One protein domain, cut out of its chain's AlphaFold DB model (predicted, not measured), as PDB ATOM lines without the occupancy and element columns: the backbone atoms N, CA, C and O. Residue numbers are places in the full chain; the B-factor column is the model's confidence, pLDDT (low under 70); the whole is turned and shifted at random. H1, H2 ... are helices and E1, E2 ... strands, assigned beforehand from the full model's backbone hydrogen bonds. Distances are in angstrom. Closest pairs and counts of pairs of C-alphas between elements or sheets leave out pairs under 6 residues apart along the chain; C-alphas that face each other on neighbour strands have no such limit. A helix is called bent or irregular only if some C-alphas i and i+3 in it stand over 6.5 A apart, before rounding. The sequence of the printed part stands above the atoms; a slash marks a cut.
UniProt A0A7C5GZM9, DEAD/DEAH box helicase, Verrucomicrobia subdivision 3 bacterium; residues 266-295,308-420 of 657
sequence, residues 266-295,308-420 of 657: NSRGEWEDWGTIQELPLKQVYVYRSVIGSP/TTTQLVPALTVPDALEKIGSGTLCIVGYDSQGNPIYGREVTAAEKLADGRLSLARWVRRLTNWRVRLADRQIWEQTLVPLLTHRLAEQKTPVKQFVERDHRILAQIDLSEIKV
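What this domain is: This is residues 266 to 295 and 308 to 420 of the 657 residues of the protein "DEAD/DEAH box helicase" of Verrucomicrobia subdivision 3 bacterium (UniProt A0A7C5GZM9). The model is a long, loose shape with two unlike ends: at one end a strongly twisted five-stranded sheet, E5 E6 E7 E8 E9, has the long helix H3 over it, with the short H2 set crosswise to H3; at the other end the two-stranded ribbon of E3 and E4 extends away, and the first printed residues, with E1 and E2, make a wide arc beyond the sheet. The last printed residues, 419 to 420, reach back to pair with E2. The printed part has 143 residues, with three named helices and nine named strands in the order E1 E2 E3 E4 H1 E5 E6 E7 H2 H3 E8 E9, and its class is mixed, helices and strands. The five-stranded sheet is branched, its neighbour pairs are antiparallel, and E3 and E4 are antiparallel too. The whole is loose, with a radius of gyration of the C-alphas of 18.7 A, and elongated, with spans of 59 by 38 by 23 A.

Where its parts are: In the branched sheet, E6 is the longest strand, residues 341 to 352, and measures 28.9 A from C-alpha 341 at (135.238, 144.868, 127.917) to C-alpha 352 at (111.581, 146.468, 111.374). E5 is residues 329 to 335, 17.8 A; E7 is residues 358 to 360; E8 is residues 399 to 405, 16.6 A; E9 is residues 408 to 413, 15.4 A, ending at C-alpha 413 at (131.294, 147.957, 114.671). H3, residues 377 to 394, is 24.5 A long, H2 is residues 362 to 368, and H1 is residues 319 to 322. E3 is residues 285 to 292, 22.7 A, and E4 residues 308 to 314, 18.8 A. E1 is residues 271 to 273, with C-alpha 271 at (157.752, 162.205, 132.219), and E2 is residues 277 to 281, 13.1 A.

How they stand to each other: E6 bends by 60 degrees at residue 349. E5, beside residues 341 to 346, and E7, beside residues 350 to 352, lie on one side of E6, and E9 on the other side. E5, E6 and E7 form a meander, each strand the antiparallel neighbour of the one before; N 344 and O 331 are 2.8 A apart, and N 359 and O 351 2.8 A, both within hydrogen-bond range. Across E6 and E9, N 411 and O 347 are 2.9 A apart. E8 and E9 are a hairpin, with N 410 and O 403 at 2.8 A. H3 is on the sheet at a height over the sheet of 8.9 A; it lies over E9 and runs along the strands, at 19 degrees to E9 on the local plane. It is only just irregular, with C-alphas 382 and 385 6.7 A apart, and has a kink of 40 degrees near residue 384. Residues 384 to 391 of H3 touch H2, about perpendicular at 77 degrees; the closest C-alphas, of Thr 368 and Leu 388, are 6.6 A apart. H2 only grazes the sheet with residues 362 to 365, and H1 with residues 319 to 322. Every O i to N i+4 pair is within hydrogen-bond range in H2, 12 of 14 in H3, and H1 is too short for such a pair. Farther out, E3 and E4 are antiparallel at 152 degrees, with N 289 and O 311 2.9 A apart; both are apart from E6. E1 and E2 pair with no named strand and are apart, but residues 280 to 281 of E2 pair antiparallel with residues 419 to 420.

The domain as a whole: The two C-alphas farthest apart, of Asp 273 and Asp 355, are 61.5 A from each other. Residues 296 to 307 are cut out, between E3 and E4, and C-alphas 295 and 308 are 10.6 A apart across the cut. Of the links that are printed whole, H1 to E5 and H2 to H3 are short, the others are tight and no link is long. The mean pLDDT of the printed part is 86.6; residues 291 to 295 and 308 to 309, beside the cut, are under 70.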
ATOM      1  N   ASN A 266     154.897 158.979 129.754       91.69
ATOM      2  CA  ASN A 266     155.179 157.879 128.830       91.69
ATOM      3  C   ASN A 266     154.710 156.539 129.391       91.69
ATOM      4  O   ASN A 266     154.444 156.430 130.581       91.69
ATOM      5  N   SER A 267     154.695 155.488 128.571       89.94
ATOM      6  CA  SER A 267     154.181 154.162 128.939       89.94
ATOM      7  C   SER A 267     154.847 153.501 130.155       89.94
ATOM      8  O   SER A 267     154.276 152.565 130.718       89.94
ATOM      9  N   ARG A 268     156.017 153.980 130.600       88.12
ATOM     10  CA  ARG A 268     156.721 153.519 131.810       88.12
ATOM     11  C   ARG A 268     156.381 154.322 133.066       88.12
ATOM     12  O   ARG A 268     156.870 153.990 134.140       88.12
ATOM     13  N   GLY A 269     155.513 155.327 132.962       84.69
ATOM     14  CA  GLY A 269     155.177 156.217 134.074       84.69
ATOM     15  C   GLY A 269     156.223 157.308 134.306       84.69
ATOM     16  O   GLY A 269     156.217 157.946 135.356       84.69
ATOM     17  N   GLU A 270     157.113 157.536 133.342       89.44
ATOM     18  CA  GLU A 270     158.121 158.590 133.388       89.44
ATOM     19  C   GLU A 270     157.659 159.793 132.562       89.44
ATOM     20  O   GLU A 270     156.896 159.676 131.604       89.44
ATOM     21  N   TRP A 271     158.098 160.987 132.945       89.25
ATOM     22  CA  TRP A 271     157.752 162.205 132.219       89.25
ATOM     23  C   TRP A 271     158.768 162.482 131.122       89.25
ATOM     24  O   TRP A 271     159.948 162.663 131.419       89.25
ATOM     25  N   GLU A 272     158.302 162.629 129.887       90.31
ATOM     26  CA  GLU A 272     159.154 162.977 128.749       90.31
ATOM     27  C   GLU A 272     158.593 164.152 127.940       90.31
ATOM     28  O   GLU A 272     157.436 164.560 128.094       90.31
ATOM     29  N   ASP A 273     159.448 164.743 127.104       88.44
ATOM     30  CA  ASP A 273     159.069 165.823 126.195       88.44
ATOM     31  C   ASP A 273     158.048 165.342 125.166       88.44
ATOM     32  O   ASP A 273     158.023 164.175 124.792       88.44
ATOM     33  N   TRP A 274     157.193 166.255 124.700       85.19
ATOM     34  CA  TRP A 274     156.135 165.919 123.751       85.19
ATOM     35  C   TRP A 274     156.689 165.212 122.504       85.19
ATOM     36  O   TRP A 274     157.392 165.821 121.696       85.19
ATOM     37  N   GLY A 275     156.354 163.927 122.367       79.69
ATOM     38  CA  GLY A 275     156.860 163.053 121.318       79.69
ATOM     39  C   GLY A 275     156.299 163.388 119.936       79.69
ATOM     40  O   GLY A 275     155.479 164.297 119.751       79.69
ATOM     41  N   THR A 276     156.725 162.624 118.930       88.19
ATOM     42  CA  THR A 276     156.185 162.765 117.573       88.19
ATOM     43  C   THR A 276     154.724 162.325 117.531       88.19
ATOM     44  O   THR A 276     154.375 161.268 118.051       88.19
ATOM     45  N   ILE A 277     153.869 163.112 116.877       93.00
ATOM     46  CA  ILE A 277     152.477 162.719 116.630       93.00
ATOM     47  C   ILE A 277     152.449 161.776 115.425       93.00
ATOM     48  O   ILE A 277     152.793 162.202 114.322       93.00
ATOM     49  N   GLN A 278     151.989 160.539 115.620       93.75
ATOM     50  CA  GLN A 278     151.850 159.534 114.560       93.75
ATOM     51  C   GLN A 278     150.398 159.057 114.427       93.75
ATOM     52  O   GLN A 278     149.593 159.206 115.348       93.75
ATOM     53  N   GLU A 279     150.054 158.503 113.263       94.69
ATOM     54  CA  GLU A 279     148.768 157.839 113.030       94.69
ATOM     55  C   GLU A 279     148.884 156.340 113.297       94.69
ATOM     56  O   GLU A 279     149.493 155.615 112.511       94.69
ATOM     57  N   LEU A 280     148.257 155.874 114.378       92.75
ATOM     58  CA  LEU A 280     148.278 154.468 114.783       92.75
ATOM     59  C   LEU A 280     146.859 153.881 114.817       92.75
ATOM     60  O   LEU A 280     145.926 154.582 115.217       92.75
ATOM     61  N   PRO A 281     146.667 152.609 114.412       93.31
ATOM     62  CA  PRO A 281     145.420 151.885 114.643       93.31
ATOM     63  C   PRO A 281     145.087 151.833 116.136       93.31
ATOM     64  O   PRO A 281     145.965 151.571 116.956       93.31
ATOM     65  N   LEU A 282     143.819 152.016 116.495       92.25
ATOM     66  CA  LEU A 282     143.371 152.145 117.884       92.25
ATOM     67  C   LEU A 282     143.695 150.923 118.756       92.25
ATOM     68  O   LEU A 282     143.915 151.067 119.955       92.25
ATOM     69  N   LYS A 283     143.806 149.733 118.155       90.50
ATOM     70  CA  LYS A 283     144.275 148.507 118.831       90.50
ATOM     71  C   LYS A 283     145.711 148.586 119.366       90.50
ATOM     72  O   LYS A 283     146.077 147.784 120.215       90.50
ATOM     73  N   GLN A 284     146.525 149.506 118.848       92.50
ATOM     74  CA  GLN A 284     147.913 149.745 119.268       92.50
ATOM     75  C   GLN A 284     148.039 150.961 120.197       92.50
ATOM     76  O   GLN A 284     149.148 151.348 120.559       92.50
ATOM     77  N   VAL A 285     146.917 151.586 120.554       93.38
ATOM     78  CA  VAL A 285     146.879 152.822 121.329       93.38
ATOM     79  C   VAL A 285     146.402 152.527 122.740       93.38
ATOM     80  O   VAL A 285     145.495 151.724 122.959       93.38
ATOM     81  N   TYR A 286     147.009 153.210 123.699       93.81
ATOM     82  CA  TYR A 286     146.771 153.026 125.121       93.81
ATOM     83  C   TYR A 286     146.287 154.321 125.768       93.81
ATOM     84  O   TYR A 286     146.457 155.411 125.224       93.81
ATOM     85  N   VAL A 287     145.675 154.207 126.941       92.75
ATOM     86  CA  VAL A 287     145.211 155.337 127.748       92.75
ATOM     87  C   VAL A 287     145.488 155.069 129.220       92.75
ATOM     88  O   VAL A 287     145.483 153.921 129.671       92.75
ATOM     89  N   TYR A 288     145.722 156.133 129.984       88.94
ATOM     90  CA  TYR A 288     145.805 156.031 131.433       88.94
ATOM     91  C   TYR A 288     144.421 155.926 132.054       88.94
ATOM     92  O   TYR A 288     143.567 156.790 131.855       88.94
ATOM     93  N   ARG A 289     144.228 154.886 132.863       84.31
ATOM     94  CA  ARG A 289     143.049 154.709 133.703       84.31
ATOM     95  C   ARG A 289     143.436 154.908 135.164       84.31
ATOM     96  O   ARG A 289     144.390 154.311 135.655       84.31
ATOM     97  N   SER A 290     142.678 155.752 135.851       72.38
ATOM     98  CA  SER A 290     142.792 155.956 137.293       72.38
ATOM     99  C   SER A 290     142.132 154.790 138.028       72.38
ATOM    100  O   SER A 290     140.932 154.566 137.860       72.38
ATOM    101  N   VAL A 291     142.894 154.060 138.840       65.25
ATOM    102  CA  VAL A 291     142.378 153.022 139.739       65.25
ATOM    103  C   VAL A 291     142.407 153.586 141.156       65.25
ATOM    104  O   VAL A 291     143.459 153.984 141.656       65.25
ATOM    105  N   ILE A 292     141.240 153.669 141.796       55.31
ATOM    106  CA  ILE A 292     141.151 154.021 143.216       55.31
ATOM    107  C   ILE A 292     141.648 152.796 143.987       55.31
ATOM    108  O   ILE A 292     141.036 151.732 143.895       55.31
ATOM    109  N   GLY A 293     142.775 152.920 144.688       49.78
ATOM    110  CA  GLY A 293     143.243 151.866 145.583       49.78
ATOM    111  C   GLY A 293     142.252 151.645 146.726       49.78
ATOM    112  O   GLY A 293     141.633 152.597 147.206       49.78
ATOM    113  N   SER A 294     142.100 150.397 147.170       39.03
ATOM    114  CA  SER A 294     141.397 150.091 148.418       39.03
ATOM    115  C   SER A 294     142.018 150.891 149.575       39.03
ATOM    116  O   SER A 294     143.237 151.089 149.569       39.03
ATOM    117  N   PRO A 295     141.231 151.345 150.569       41.84
ATOM    118  CA  PRO A 295     141.788 151.974 151.760       41.84
ATOM    119  C   PRO A 295     142.788 151.009 152.397       41.84
ATOM    120  O   PRO A 295     142.453 149.856 152.662       41.84
ATOM    121  N   THR A 308     145.726 157.137 144.421       53.81
ATOM    122  CA  THR A 308     145.218 156.917 143.074       53.81
ATOM    123  C   THR A 308     146.345 156.362 142.210       53.81
ATOM    124  O   THR A 308     147.270 157.091 141.852       53.81
ATOM    125  N   THR A 309     146.289 155.078 141.864       61.06
ATOM    126  CA  THR A 309     147.298 154.449 141.002       61.06
ATOM    127  C   THR A 309     146.827 154.527 139.554       61.06
ATOM    128  O   THR A 309     145.750 154.039 139.209       61.06
ATOM    129  N   THR A 310     147.606 155.161 138.679       75.19
ATOM    130  CA  THR A 310     147.312 155.236 137.240       75.19
ATOM    131  C   THR A 310     147.934 154.059 136.503       75.19
ATOM    132  O   THR A 310     149.154 153.903 136.513       75.19
ATOM    133  N   GLN A 311     147.113 153.257 135.826       85.25
ATOM    134  CA  GLN A 311     147.551 152.107 135.036       85.25
ATOM    135  C   GLN A 311     147.325 152.366 133.544       85.25
ATOM    136  O   GLN A 311     146.289 152.905 133.148       85.25
ATOM    137  N   LEU A 312     148.294 151.976 132.715       88.94
ATOM    138  CA  LEU A 312     148.173 152.045 131.264       88.94
ATOM    139  C   LEU A 312     147.380 150.833 130.757       88.94
ATOM    140  O   LEU A 312     147.760 149.691 131.010       88.94
ATOM    141  N   VAL A 313     146.283 151.082 130.045       90.69
ATOM    142  CA  VAL A 313     145.396 150.040 129.504       90.69
ATOM    143  C   VAL A 313     145.109 150.295 128.021       90.69
ATOM    144  O   VAL A 313     145.209 151.444 127.578       90.69
ATOM    145  N   PRO A 314     144.771 149.264 127.223       92.25
ATOM    146  CA  PRO A 314     144.395 149.463 125.826       92.25
ATOM    147  C   PRO A 314     143.243 150.468 125.703       92.25
ATOM    148  O   PRO A 314     142.245 150.364 126.410       92.25
ATOM    149  N   ALA A 315     143.341 151.432 124.785       91.69
ATOM    150  CA  ALA A 315     142.346 152.501 124.649       91.69
ATOM    151  C   ALA A 315     140.932 151.969 124.363       91.69
ATOM    152  O   ALA A 315     139.941 152.576 124.766       91.69
ATOM    153  N   LEU A 316     140.842 150.804 123.715       92.38
ATOM    154  CA  LEU A 316     139.590 150.116 123.416       92.38
ATOM    155  C   LEU A 316     138.816 149.651 124.657       92.38
ATOM    156  O   LEU A 316     137.631 149.357 124.527       92.38
ATOM    157  N   THR A 317     139.439 149.571 125.837       90.50
ATOM    158  CA  THR A 317     138.778 149.101 127.067       90.50
ATOM    159  C   THR A 317     138.256 150.232 127.952       90.50
ATOM    160  O   THR A 317     137.657 149.980 128.998       90.50
ATOM    161  N   VAL A 318     138.446 151.490 127.538       90.00
ATOM    162  CA  VAL A 318     138.069 152.675 128.319       90.00
ATOM    163  C   VAL A 318     137.070 153.535 127.536       90.00
ATOM    164  O   VAL A 318     137.460 154.187 126.567       90.00
ATOM    165  N   PRO A 319     135.796 153.613 127.970       89.00
ATOM    166  CA  PRO A 319     134.756 154.393 127.295       89.00
ATOM    167  C   PRO A 319     135.131 155.846 127.024       89.00
ATOM    168  O   PRO A 319     134.988 156.337 125.903       89.00
ATOM    169  N   ASP A 320     135.680 156.516 128.037       87.19
ATOM    170  CA  ASP A 320     136.014 157.937 127.974       87.19
ATOM    171  C   ASP A 320     137.080 158.230 126.914       87.19
ATOM    172  O   ASP A 320     137.093 159.309 126.320       87.19
ATOM    173  N   ALA A 321     137.975 157.280 126.625       86.44
ATOM    174  CA  ALA A 321     138.988 157.432 125.583       86.44
ATOM    175  C   ALA A 321     138.372 157.441 124.173       86.44
ATOM    176  O   ALA A 321     138.909 158.074 123.263       86.44
ATOM    177  N   LEU A 322     137.218 156.790 124.010       90.25
ATOM    178  CA  LEU A 322     136.576 156.510 122.727       90.25
ATOM    179  C   LEU A 322     135.429 157.461 122.390       90.25
ATOM    180  O   LEU A 322     134.942 157.426 121.264       90.25
ATOM    181  N   GLU A 323     135.008 158.322 123.320       85.25
ATOM    182  CA  GLU A 323     133.827 159.195 123.218       85.25
ATOM    183  C   GLU A 323     133.714 159.938 121.872       85.25
ATOM    184  O   GLU A 323     132.634 159.982 121.278       85.25
ATOM    185  N   LYS A 324     134.838 160.444 121.347       85.81
ATOM    186  CA  LYS A 324     134.922 161.203 120.081       85.81
ATOM    187  C   LYS A 324     135.390 160.375 118.872       85.81
ATOM    188  O   LYS A 324     135.654 160.944 117.818       85.81
ATOM    189  N   ILE A 325     135.527 159.057 119.019       87.25
ATOM    190  CA  ILE A 325     136.025 158.143 117.981       87.25
ATOM    191  C   ILE A 325     134.876 157.307 117.415       87.25
ATOM    192  O   ILE A 325     134.168 156.612 118.149       87.25
ATOM    193  N   GLY A 326     134.728 157.339 116.089       84.00
ATOM    194  CA  GLY A 326     133.676 156.628 115.366       84.00
ATOM    195  C   GLY A 326     132.315 157.331 115.427       84.00
ATOM    196  O   GLY A 326     132.172 158.425 115.967       84.00
ATOM    197  N   SER A 327     131.301 156.709 114.828       81.94
ATOM    198  CA  SER A 327     129.912 157.189 114.814       81.94
ATOM    199  C   SER A 327     128.997 156.135 115.430       81.94
ATOM    200  O   SER A 327     129.212 154.952 115.195       81.94
ATOM    201  N   GLY A 328     127.980 156.552 116.191       87.06
ATOM    202  CA  GLY A 328     127.041 155.654 116.880       87.06
ATOM    203  C   GLY A 328     127.146 155.701 118.401       87.06
ATOM    204  O   GLY A 328     127.930 156.468 118.964       87.06
ATOM    205  N   THR A 329     126.367 154.862 119.072       89.75
ATOM    206  CA  THR A 329     126.390 154.733 120.536       89.75
ATOM    207  C   THR A 329     127.513 153.784 120.940       89.75
ATOM    208  O   THR A 329     127.752 152.793 120.257       89.75
ATOM    209  N   LEU A 330     128.243 154.079 122.015       91.50
ATOM    210  CA  LEU A 330     129.292 153.182 122.493       91.50
ATOM    211  C   LEU A 330     128.665 151.882 123.028       91.50
ATOM    212  O   LEU A 330     127.720 151.936 123.813       91.50
ATOM    213  N   CYS A 331     129.176 150.726 122.612       91.06
ATOM    214  CA  CYS A 331     128.700 149.419 123.073       91.06
ATOM    215  C   CYS A 331     129.870 148.464 123.321       91.06
ATOM    216  O   CYS A 331     130.976 148.708 122.848       91.06
ATOM    217  N   ILE A 332     129.639 147.379 124.058       91.19
ATOM    218  CA  ILE A 332     130.639 146.321 124.253       91.19
ATOM    219  C   ILE A 332     130.532 145.350 123.074       91.19
ATOM    220  O   ILE A 332     129.456 144.814 122.815       91.19
ATOM    221  N   VAL A 333     131.643 145.135 122.371       89.44
ATOM    222  CA  VAL A 333     131.727 144.263 121.184       89.44
ATOM    223  C   VAL A 333     132.545 142.992 121.419       89.44
ATOM    224  O   VAL A 333     132.633 142.138 120.539       89.44
ATOM    225  N   GLY A 334     133.144 142.853 122.600       88.12
ATOM    226  CA  GLY A 334     133.893 141.672 123.013       88.12
ATOM    227  C   GLY A 334     134.560 141.872 124.367       88.12
ATOM    228  O   GLY A 334     134.348 142.891 125.020       88.12
ATOM    229  N   TYR A 335     135.388 140.908 124.758       87.38
ATOM    230  CA  TYR A 335     136.255 140.991 125.929       87.38
ATOM    231  C   TYR A 335     137.691 140.669 125.509       87.38
ATOM    232  O   TYR A 335     137.899 139.883 124.582       87.38
ATOM    233  N   ASP A 336     138.670 141.308 126.142       83.44
ATOM    234  CA  ASP A 336     140.082 140.997 125.931       83.44
ATOM    235  C   ASP A 336     140.492 139.704 126.666       83.44
ATOM    236  O   ASP A 336     139.699 139.077 127.371       83.44
ATOM    237  N   SER A 337     141.752 139.289 126.506       78.50
ATOM    238  CA  SER A 337     142.299 138.086 127.150       78.50
ATOM    239  C   SER A 337     142.362 138.160 128.682       78.50
ATOM    240  O   SER A 337     142.599 137.142 129.325       78.50
ATOM    241  N   GLN A 338     142.152 139.341 129.266       76.94
ATOM    242  CA  GLN A 338     142.130 139.591 130.707       76.94
ATOM    243  C   GLN A 338     140.695 139.768 131.238       76.94
ATOM    244  O   GLN A 338     140.509 140.031 132.424       76.94
ATOM    245  N   GLY A 339     139.679 139.608 130.382       81.06
ATOM    246  CA  GLY A 339     138.269 139.752 130.739       81.06
ATOM    247  C   GLY A 339     137.758 141.197 130.767       81.06
ATOM    248  O   GLY A 339     136.635 141.427 131.213       81.06
ATOM    249  N   ASN A 340     138.525 142.181 130.286       85.94
ATOM    250  CA  ASN A 340     138.062 143.566 130.197       85.94
ATOM    251  C   ASN A 340     137.165 143.765 128.967       85.94
ATOM    252  O   ASN A 340     137.452 143.208 127.904       85.94
ATOM    253  N   PRO A 341     136.106 144.590 129.055       89.25
ATOM    254  CA  PRO A 341     135.238 144.868 127.917       89.25
ATOM    255  C   PRO A 341     135.992 145.629 126.819       89.25
ATOM    256  O   PRO A 341     136.650 146.630 127.088       89.25
ATOM    257  N   ILE A 342     135.853 145.183 125.573       90.75
ATOM    258  CA  ILE A 342     136.303 145.889 124.371       90.75
ATOM    259  C   ILE A 342     135.112 146.665 123.824       90.75
ATOM    260  O   ILE A 342     134.074 146.081 123.494       90.75
ATOM    261  N   TYR A 343     135.262 147.978 123.707       92.19
ATOM    262  CA  TYR A 343     134.210 148.860 123.233       92.19
ATOM    263  C   TYR A 343     134.291 149.090 121.723       92.19
ATOM    264  O   TYR A 343     135.356 149.303 121.143       92.19
ATOM    265  N   GLY A 344     133.121 149.080 121.100       92.06
ATOM    266  CA  GLY A 344     132.898 149.436 119.712       92.06
ATOM    267  C   GLY A 344     131.793 150.480 119.583       92.06
ATOM    268  O   GLY A 344     131.448 151.178 120.542       92.06
ATOM    269  N   ARG A 345     131.210 150.587 118.389       92.88
ATOM    270  CA  ARG A 345     130.046 151.448 118.143       92.88
ATOM    271  C   ARG A 345     128.862 150.643 117.648       92.88
ATOM    272  O   ARG A 345     128.991 149.819 116.753       92.88
ATOM    273  N   GLU A 346     127.696 150.939 118.191       91.69
ATOM    274  CA  GLU A 346     126.414 150.431 117.737       91.69
ATOM    275  C   GLU A 346     125.731 151.503 116.883       91.69
ATOM    276  O   GLU A 346     125.502 152.632 117.332       91.69
ATOM    277  N   VAL A 347     125.430 151.162 115.630       92.00
ATOM    278  CA  VAL A 347     124.760 152.058 114.680       92.00
ATOM    279  C   VAL A 347     123.529 151.363 114.118       92.00
ATOM    280  O   VAL A 347     123.607 150.237 113.629       92.00
ATOM    281  N   THR A 348     122.386 152.047 114.125       92.81
ATOM    282  CA  THR A 348     121.153 151.521 113.529       92.81
ATOM    283  C   THR A 348     121.324 151.301 112.033       92.81
ATOM    284  O   THR A 348     121.510 152.261 111.283       92.81
ATOM    285  N   ALA A 349     121.242 150.048 111.598       90.12
ATOM    286  CA  ALA A 349     121.401 149.642 110.208       90.12
ATOM    287  C   ALA A 349     120.044 149.496 109.494       90.12
ATOM    288  O   ALA A 349     119.914 149.891 108.333       90.12
ATOM    289  N   ALA A 350     119.014 149.016 110.195       90.19
ATOM    290  CA  ALA A 350     117.643 148.948 109.688       90.19
ATOM    291  C   ALA A 350     116.605 149.019 110.823       90.19
ATOM    292  O   ALA A 350     116.925 148.754 111.977       90.19
ATOM    293  N   GLU A 351     115.357 149.349 110.496       90.81
ATOM    294  CA  GLU A 351     114.202 149.292 111.405       90.81
ATOM    295  C   GLU A 351     113.157 148.316 110.855       90.81
ATOM    296  O   GLU A 351     112.871 148.321 109.658       90.81
ATOM    297  N   LYS A 352     112.592 147.470 111.710       88.94
ATOM    298  CA  LYS A 352     111.581 146.468 111.374       88.94
ATOM    299  C   LYS A 352     110.194 147.103 111.406       88.94
ATOM    300  O   LYS A 352     109.788 147.670 112.416       88.94
ATOM    301  N   LEU A 353     109.473 146.998 110.296       87.44
ATOM    302  CA  LEU A 353     108.117 147.512 110.142       87.44
ATOM    303  C   LEU A 353     107.078 146.461 110.560       87.44
ATOM    304  O   LEU A 353     107.371 145.266 110.637       87.44
ATOM    305  N   ALA A 354     105.845 146.911 110.813       80.19
ATOM    306  CA  ALA A 354     104.732 146.054 111.237       80.19
ATOM    307  C   ALA A 354     104.352 144.976 110.201       80.19
ATOM    308  O   ALA A 354     103.803 143.943 110.566       80.19
ATOM    309  N   ASP A 355     104.679 145.198 108.927       80.69
ATOM    310  CA  ASP A 355     104.438 144.277 107.810       80.69
ATOM    311  C   ASP A 355     105.566 143.245 107.601       80.69
ATOM    312  O   ASP A 355     105.546 142.490 106.633       80.69
ATOM    313  N   GLY A 356     106.569 143.215 108.488       78.50
ATOM    314  CA  GLY A 356     107.700 142.286 108.424       78.50
ATOM    315  C   GLY A 356     108.862 142.734 107.530       78.50
ATOM    316  O   GLY A 356     109.908 142.079 107.549       78.50
ATOM    317  N   ARG A 357     108.737 143.854 106.801       87.00
ATOM    318  CA  ARG A 357     109.817 144.421 105.972       87.00
ATOM    319  C   ARG A 357     110.785 145.273 106.795       87.00
ATOM    320  O   ARG A 357     110.455 145.773 107.871       87.00
ATOM    321  N   LEU A 358     111.997 145.467 106.278       89.44
ATOM    322  CA  LEU A 358     113.062 146.243 106.916       89.44
ATOM    323  C   LEU A 358     113.255 147.591 106.209       89.44
ATOM    324  O   LEU A 358     113.536 147.642 105.014       89.44
ATOM    325  N   SER A 359     113.154 148.700 106.943       91.19
ATOM    326  CA  SER A 359     113.517 150.044 106.481       91.19
ATOM    327  C   SER A 359     115.001 150.303 106.738       91.19
ATOM    328  O   SER A 359     115.414 150.543 107.871       91.19
ATOM    329  N   LEU A 360     115.803 150.315 105.677       91.25
ATOM    330  CA  LEU A 360     117.250 150.502 105.728       91.25
ATOM    331  C   LEU A 360     117.636 151.937 106.117       91.25
ATOM    332  O   LEU A 360     117.139 152.923 105.549       91.25
ATOM    333  N   ALA A 361     118.605 152.061 107.024       90.19
ATOM    334  CA  ALA A 361     119.190 153.340 107.393       90.19
ATOM    335  C   ALA A 361     119.856 154.019 106.184       90.19
ATOM    336  O   ALA A 361     120.324 153.389 105.232       90.19
ATOM    337  N   ARG A 362     119.914 155.355 106.204       89.31
ATOM    338  CA  ARG A 362     120.473 156.140 105.089       89.31
ATOM    339  C   ARG A 362     121.942 155.798 104.809       89.31
ATOM    340  O   ARG A 362     122.328 155.762 103.644       89.31
ATOM    341  N   TRP A 363     122.745 155.570 105.849       89.19
ATOM    342  CA  TRP A 363     124.166 155.246 105.697       89.19
ATOM    343  C   TRP A 363     124.368 153.860 105.069       89.19
ATOM    344  O   TRP A 363     125.207 153.741 104.185       89.19
ATOM    345  N   VAL A 364     123.538 152.868 105.426       88.31
ATOM    346  CA  VAL A 364     123.543 151.529 104.809       88.31
ATOM    347  C   VAL A 364     123.342 151.651 103.307       88.31
ATOM    348  O   VAL A 364     124.175 151.189 102.539       88.31
ATOM    349  N   ARG A 365     122.294 152.370 102.886       91.44
ATOM    350  CA  ARG A 365     121.986 152.580 101.463       91.44
ATOM    351  C   ARG A 365     123.101 153.285 100.699       91.44
ATOM    352  O   ARG A 365     123.372 152.932  99.558       91.44
ATOM    353  N   ARG A 366     123.751 154.273 101.320       87.81
ATOM    354  CA  ARG A 366     124.896 154.969 100.713       87.81
ATOM    355  C   ARG A 366     126.104 154.047 100.571       87.81
ATOM    356  O   ARG A 366     126.738 154.062  99.525       87.81
ATOM    357  N   LEU A 367     126.400 153.251 101.595       87.19
ATOM    358  CA  LEU A 367     127.573 152.382 101.621       87.19
ATOM    359  C   LEU A 367     127.446 151.192 100.658       87.19
ATOM    360  O   LEU A 367     128.426 150.790 100.038       87.19
ATOM    361  N   THR A 368     126.238 150.648 100.499       86.44
ATOM    362  CA  THR A 368     125.953 149.521  99.595       86.44
ATOM    363  C   THR A 368     125.463 149.944  98.210       86.44
ATOM    364  O   THR A 368     125.223 149.088  97.364       86.44
ATOM    365  N   ASN A 369     125.309 151.252  97.961       85.62
ATOM    366  CA  ASN A 369     124.677 151.822  96.762       85.62
ATOM    367  C   ASN A 369     123.253 151.281  96.492       85.62
ATOM    368  O   ASN A 369     122.808 151.151  95.349       85.62
ATOM    369  N   TRP A 370     122.522 150.952  97.561       87.12
ATOM    370  CA  TRP A 370     121.187 150.366  97.492       87.12
ATOM    371  C   TRP A 370     120.106 151.448  97.376       87.12
ATOM    372  O   TRP A 370     119.934 152.286  98.265       87.12
ATOM    373  N   ARG A 371     119.354 151.440  96.269       84.50
ATOM    374  CA  ARG A 371     118.417 152.528  95.925       84.50
ATOM    375  C   ARG A 371     117.134 152.523  96.763       84.50
ATOM    376  O   ARG A 371     116.618 153.589  97.100       84.50
ATOM    377  N   VAL A 372     116.621 151.346  97.114       86.75
ATOM    378  CA  VAL A 372     115.293 151.187  97.734       86.75
ATOM    379  C   VAL A 372     115.381 151.307  99.260       86.75
ATOM    380  O   VAL A 372     116.323 150.823  99.876       86.75
ATOM    381  N   ARG A 373     114.421 151.983  99.907       88.31
ATOM    382  CA  ARG A 373     114.407 152.122 101.381       88.31
ATOM    383  C   ARG A 373     114.029 150.825 102.095       88.31
ATOM    384  O   ARG A 373     114.515 150.591 103.194       88.31
ATOM    385  N   LEU A 374     113.159 150.035 101.484       89.25
ATOM    386  CA  LEU A 374     112.625 148.801 102.041       89.25
ATOM    387  C   LEU A 374     113.397 147.598 101.493       89.25
ATOM    388  O   LEU A 374     113.752 147.581 100.314       89.25
ATOM    389  N   ALA A 375     113.643 146.610 102.345       86.88
ATOM    390  CA  ALA A 375     114.203 145.319 101.976       86.88
ATOM    391  C   ALA A 375     113.485 144.201 102.735       86.88
ATOM    392  O   ALA A 375     113.116 144.369 103.900       86.88
ATOM    393  N   ASP A 376     113.317 143.058 102.080       88.75
ATOM    394  CA  ASP A 376     112.806 141.854 102.727       88.75
ATOM    395  C   ASP A 376     113.902 141.191 103.565       88.75
ATOM    396  O   ASP A 376     115.098 141.342 103.292       88.75
ATOM    397  N   ARG A 377     113.500 140.421 104.583       84.94
ATOM    398  CA  ARG A 377     114.436 139.764 105.510       84.94
ATOM    399  C   ARG A 377     115.437 138.852 104.791       84.94
ATOM    400  O   ARG A 377     116.617 138.863 105.122       84.94
ATOM    401  N   GLN A 378     114.990 138.148 103.754       85.00
ATOM    402  CA  GLN A 378     115.850 137.280 102.952       85.00
ATOM    403  C   GLN A 378     116.944 138.066 102.207       85.00
ATOM    404  O   GLN A 378     118.103 137.660 102.205       85.00
ATOM    405  N   ILE A 379     116.605 139.226 101.630       87.75
ATOM    406  CA  ILE A 379     117.562 140.113 100.944       87.75
ATOM    407  C   ILE A 379     118.551 140.717 101.950       87.75
ATOM    408  O   ILE A 379     119.741 140.865 101.659       87.75
ATOM    409  N   TRP A 380     118.068 141.055 103.149       88.12
ATOM    410  CA  TRP A 380     118.919 141.529 104.234       88.12
ATOM    411  C   TRP A 380     119.990 140.499 104.605       88.12
ATOM    412  O   TRP A 380     121.176 140.822 104.565       88.12
ATOM    413  N   GLU A 381     119.586 139.262 104.892       86.81
ATOM    414  CA  GLU A 381     120.484 138.199 105.351       86.81
ATOM    415  C   GLU A 381     121.426 137.698 104.241       86.81
ATOM    416  O   GLU A 381     122.621 137.537 104.482       86.81
ATOM    417  N   GLN A 382     120.927 137.495 103.015       87.12
ATOM    418  CA  GLN A 382     121.701 136.872 101.930       87.12
ATOM    419  C   GLN A 382     122.545 137.862 101.117       87.12
ATOM    420  O   GLN A 382     123.524 137.459 100.493       87.12
ATOM    421  N   THR A 383     122.181 139.149 101.084       87.06
ATOM    422  CA  THR A 383     122.840 140.136 100.209       87.06
ATOM    423  C   THR A 383     123.397 141.326 100.979       87.06
ATOM    424  O   THR A 383     124.581 141.638 100.851       87.06
ATOM    425  N   LEU A 384     122.576 142.007 101.785       87.38
ATOM    426  CA  LEU A 384     122.998 143.258 102.428       87.38
ATOM    427  C   LEU A 384     123.975 143.030 103.582       87.38
ATOM    428  O   LEU A 384     124.931 143.790 103.692       87.38
ATOM    429  N   VAL A 385     123.782 141.995 104.404       89.62
ATOM    430  CA  VAL A 385     124.693 141.659 105.510       89.62
ATOM    431  C   VAL A 385     126.108 141.338 105.000       89.62
ATOM    432  O   VAL A 385     127.035 142.023 105.433       89.62
ATOM    433  N   PRO A 386     126.324 140.408 104.041       89.62
ATOM    434  CA  PRO A 386     127.660 140.149 103.494       89.62
ATOM    435  C   PRO A 386     128.305 141.391 102.866       89.62
ATOM    436  O   PRO A 386     129.484 141.668 103.094       89.62
ATOM    437  N   LEU A 387     127.522 142.177 102.117       88.75
ATOM    438  CA  LEU A 387     128.008 143.382 101.447       88.75
ATOM    439  C   LEU A 387     128.408 144.477 102.448       88.75
ATOM    440  O   LEU A 387     129.449 145.110 102.279       88.75
ATOM    441  N   LEU A 388     127.615 144.690 103.503       87.12
ATOM    442  CA  LEU A 388     127.932 145.632 104.578       87.12
ATOM    443  C   LEU A 388     129.186 145.210 105.337       87.12
ATOM    444  O   LEU A 388     130.055 146.049 105.563       87.12
ATOM    445  N   THR A 389     129.306 143.927 105.679       88.69
ATOM    446  CA  THR A 389     130.488 143.385 106.358       88.69
ATOM    447  C   THR A 389     131.751 143.610 105.525       88.69
ATOM    448  O   THR A 389     132.744 144.106 106.055       88.69
ATOM    449  N   HIS A 390     131.701 143.347 104.214       88.56
ATOM    450  CA  HIS A 390     132.827 143.585 103.306       88.56
ATOM    451  C   HIS A 390     133.187 145.076 103.196       88.56
ATOM    452  O   HIS A 390     134.337 145.458 103.401       88.56
ATOM    453  N   ARG A 391     132.205 145.948 102.923       88.19
ATOM    454  CA  ARG A 391     132.429 147.397 102.747       88.19
ATOM    455  C   ARG A 391     132.944 148.085 104.008       88.19
ATOM    456  O   ARG A 391     133.803 148.959 103.928       88.19
ATOM    457  N   LEU A 392     132.430 147.707 105.174       85.88
ATOM    458  CA  LEU A 392     132.888 148.258 106.449       85.88
ATOM    459  C   LEU A 392     134.285 147.742 106.829       85.88
ATOM    460  O   LEU A 392     135.078 148.495 107.393       85.88
ATOM    461  N   ALA A 393     134.642 146.509 106.451       87.00
ATOM    462  CA  ALA A 393     136.013 146.017 106.575       87.00
ATOM    463  C   ALA A 393     136.997 146.773 105.654       87.00
ATOM    464  O   ALA A 393     138.093 147.122 106.101       87.00
ATOM    465  N   GLU A 394     136.602 147.111 104.414       86.69
ATOM    466  CA  GLU A 394     137.390 147.979 103.512       86.69
ATOM    467  C   GLU A 394     137.669 149.354 104.145       86.69
ATOM    468  O   GLU A 394     138.781 149.873 104.044       86.69
ATOM    469  N   GLN A 395     136.688 149.912 104.863       85.44
ATOM    470  CA  GLN A 395     136.800 151.187 105.583       85.44
ATOM    471  C   GLN A 395     137.492 151.087 106.952       85.44
ATOM    472  O   GLN A 395     137.521 152.072 107.688       85.44
ATOM    473  N   LYS A 396     138.087 149.933 107.290       84.88
ATOM    474  CA  LYS A 396     138.793 149.701 108.566       84.88
ATOM    475  C   LYS A 396     137.893 149.835 109.802       84.88
ATOM    476  O   LYS A 396     138.344 150.233 110.871       84.88
ATOM    477  N   THR A 397     136.625 149.462 109.667       86.56
ATOM    478  CA  THR A 397     135.640 149.422 110.756       86.56
ATOM    479  C   THR A 397     134.816 148.135 110.663       86.56
ATOM    480  O   THR A 397     133.632 148.198 110.334       86.56
ATOM    481  N   PRO A 398     135.412 146.943 110.835       88.44
ATOM    482  CA  PRO A 398     134.724 145.688 110.553       88.44
ATOM    483  C   PRO A 398     133.516 145.479 111.477       88.44
ATOM    484  O   PRO A 398     133.534 145.841 112.654       88.44
ATOM    485  N   VAL A 399     132.454 144.875 110.941       89.62
ATOM    486  CA  VAL A 399     131.268 144.513 111.729       89.62
ATOM    487  C   VAL A 399     131.570 143.251 112.528       89.62
ATOM    488  O   VAL A 399     131.993 142.250 111.954       89.62
ATOM    489  N   LYS A 400     131.330 143.282 113.841       88.62
ATOM    490  CA  LYS A 400     131.410 142.092 114.701       88.62
ATOM    491  C   LYS A 400     130.152 141.247 114.591       88.62
ATOM    492  O   LYS A 400     130.244 140.042 114.395       88.62
ATOM    493  N   GLN A 401     128.992 141.885 114.708       89.88
ATOM    494  CA  GLN A 401     127.692 141.231 114.605       89.88
ATOM    495  C   GLN A 401     126.575 142.236 114.308       89.88
ATOM    496  O   GLN A 401     126.724 143.444 114.523       89.88
ATOM    497  N   PHE A 402     125.441 141.715 113.847       90.56
ATOM    498  CA  PHE A 402     124.180 142.444 113.770       90.56
ATOM    499  C   PHE A 402     123.259 141.947 114.883       90.56
ATOM    500  O   PHE A 402     123.058 140.743 115.019       90.56
ATOM    501  N   VAL A 403     122.707 142.863 115.675       89.62
ATOM    502  CA  VAL A 403     121.856 142.543 116.827       89.62
ATOM    503  C   VAL A 403     120.469 143.135 116.608       89.62
ATOM    504  O   VAL A 403     120.345 144.304 116.241       89.62
ATOM    505  N   GLU A 404     119.419 142.348 116.840       89.19
ATOM    506  CA  GLU A 404     118.037 142.839 116.843       89.19
ATOM    507  C   GLU A 404     117.645 143.309 118.257       89.19
ATOM    508  O   GLU A 404     117.703 142.528 119.206       89.19
ATOM    509  N   ARG A 405     117.248 144.581 118.411       89.06
ATOM    510  CA  ARG A 405     116.721 145.167 119.664       89.06
ATOM    511  C   ARG A 405     115.605 146.157 119.354       89.06
ATOM    512  O   ARG A 405     115.772 146.967 118.449       89.06
ATOM    513  N   ASP A 406     114.491 146.107 120.084       79.44
ATOM    514  CA  ASP A 406     113.389 147.086 120.008       79.44
ATOM    515  C   ASP A 406     112.958 147.439 118.570       79.44
ATOM    516  O   ASP A 406     112.882 148.603 118.180       79.44
ATOM    517  N   HIS A 407     112.725 146.410 117.745       86.69
ATOM    518  CA  HIS A 407     112.381 146.544 116.321       86.69
ATOM    519  C   HIS A 407     113.451 147.235 115.456       86.69
ATOM    520  O   HIS A 407     113.153 147.720 114.368       86.69
ATOM    521  N   ARG A 408     114.715 147.258 115.880       91.06
ATOM    522  CA  ARG A 408     115.855 147.760 115.105       91.06
ATOM    523  C   ARG A 408     116.895 146.670 114.901       91.06
ATOM    524  O   ARG A 408     117.142 145.865 115.792       91.06
ATOM    525  N   ILE A 409     117.535 146.686 113.737       90.62
ATOM    526  CA  ILE A 409     118.748 145.921 113.461       90.62
ATOM    527  C   ILE A 409     119.930 146.866 113.629       90.62
ATOM    528  O   ILE A 409     120.065 147.856 112.901       90.62
ATOM    529  N   LEU A 410     120.780 146.564 114.599       92.31
ATOM    530  CA  LEU A 410     121.919 147.376 114.996       92.31
ATOM    531  C   LEU A 410     123.207 146.692 114.535       92.31
ATOM    532  O   LEU A 410     123.418 145.513 114.808       92.31
ATOM    533  N   ALA A 411     124.063 147.422 113.822       91.56
ATOM    534  CA  ALA A 411     125.394 146.955 113.457       91.56
ATOM    535  C   ALA A 411     126.369 147.313 114.581       91.56
ATOM    536  O   ALA A 411     126.530 148.493 114.900       91.56
ATOM    537  N   GLN A 412     127.013 146.303 115.166       92.38
ATOM    538  CA  GLN A 412     128.087 146.492 116.135       92.38
ATOM    539  C   GLN A 412     129.433 146.488 115.413       92.38
ATOM    540  O   GLN A 412     129.841 145.489 114.819       92.38
ATOM    541  N   ILE A 413     130.100 147.633 115.444       91.94
ATOM    542  CA  ILE A 413     131.294 147.957 114.671       91.94
ATOM    543  C   ILE A 413     132.516 147.940 115.588       91.94
ATOM    544  O   ILE A 413     132.508 148.564 116.651       91.94
ATOM    545  N   ASP A 414     133.574 147.261 115.153       90.38
ATOM    546  CA  ASP A 414     134.879 147.262 115.811       90.38
ATOM    547  C   ASP A 414     135.663 148.539 115.467       90.38
ATOM    548  O   ASP A 414     135.758 148.941 114.304       90.38
ATOM    549  N   LEU A 415     136.238 149.172 116.489       91.25
ATOM    550  CA  LEU A 415     137.047 150.384 116.354       91.25
ATOM    551  C   LEU A 415     138.550 150.087 116.249       91.25
ATOM    552  O   LEU A 415     139.334 151.012 116.052       91.25
ATOM    553  N   SER A 416     138.966 148.823 116.372       89.75
ATOM    554  CA  SER A 416     140.366 148.395 116.471       89.75
ATOM    555  C   SER A 416     141.273 148.868 115.329       89.75
ATOM    556  O   SER A 416     142.435 149.209 115.568       89.75
ATOM    557  N   GLU A 417     140.752 148.932 114.104       90.44
ATOM    558  CA  GLU A 417     141.504 149.309 112.899       90.44
ATOM    559  C   GLU A 417     141.412 150.808 112.550       90.44
ATOM    560  O   GLU A 417     142.101 151.270 111.637       90.44
ATOM    561  N   ILE A 418     140.610 151.593 113.284       91.12
ATOM    562  CA  ILE A 418     140.528 153.044 113.078       91.12
ATOM    563  C   ILE A 418     141.865 153.672 113.455       91.12
ATOM    564  O   ILE A 418     142.367 153.476 114.560       91.12
ATOM    565  N   LYS A 419     142.432 154.471 112.550       92.25
ATOM    566  CA  LYS A 419     143.653 155.228 112.827       92.25
ATOM    567  C   LYS A 419     143.339 156.501 113.600       92.25
ATOM    568  O   LYS A 419     142.437 157.253 113.232       92.25
ATOM    569  N   VAL A 420     144.118 156.765 114.640       92.69
ATOM    570  CA  VAL A 420     144.039 157.989 115.442       92.69
ATOM    571  C   VAL A 420     145.400 158.667 115.518       92.69
ATOM    572  O   VAL A 420     146.437 158.005 115.560       92.69
TER     573      VAL A 420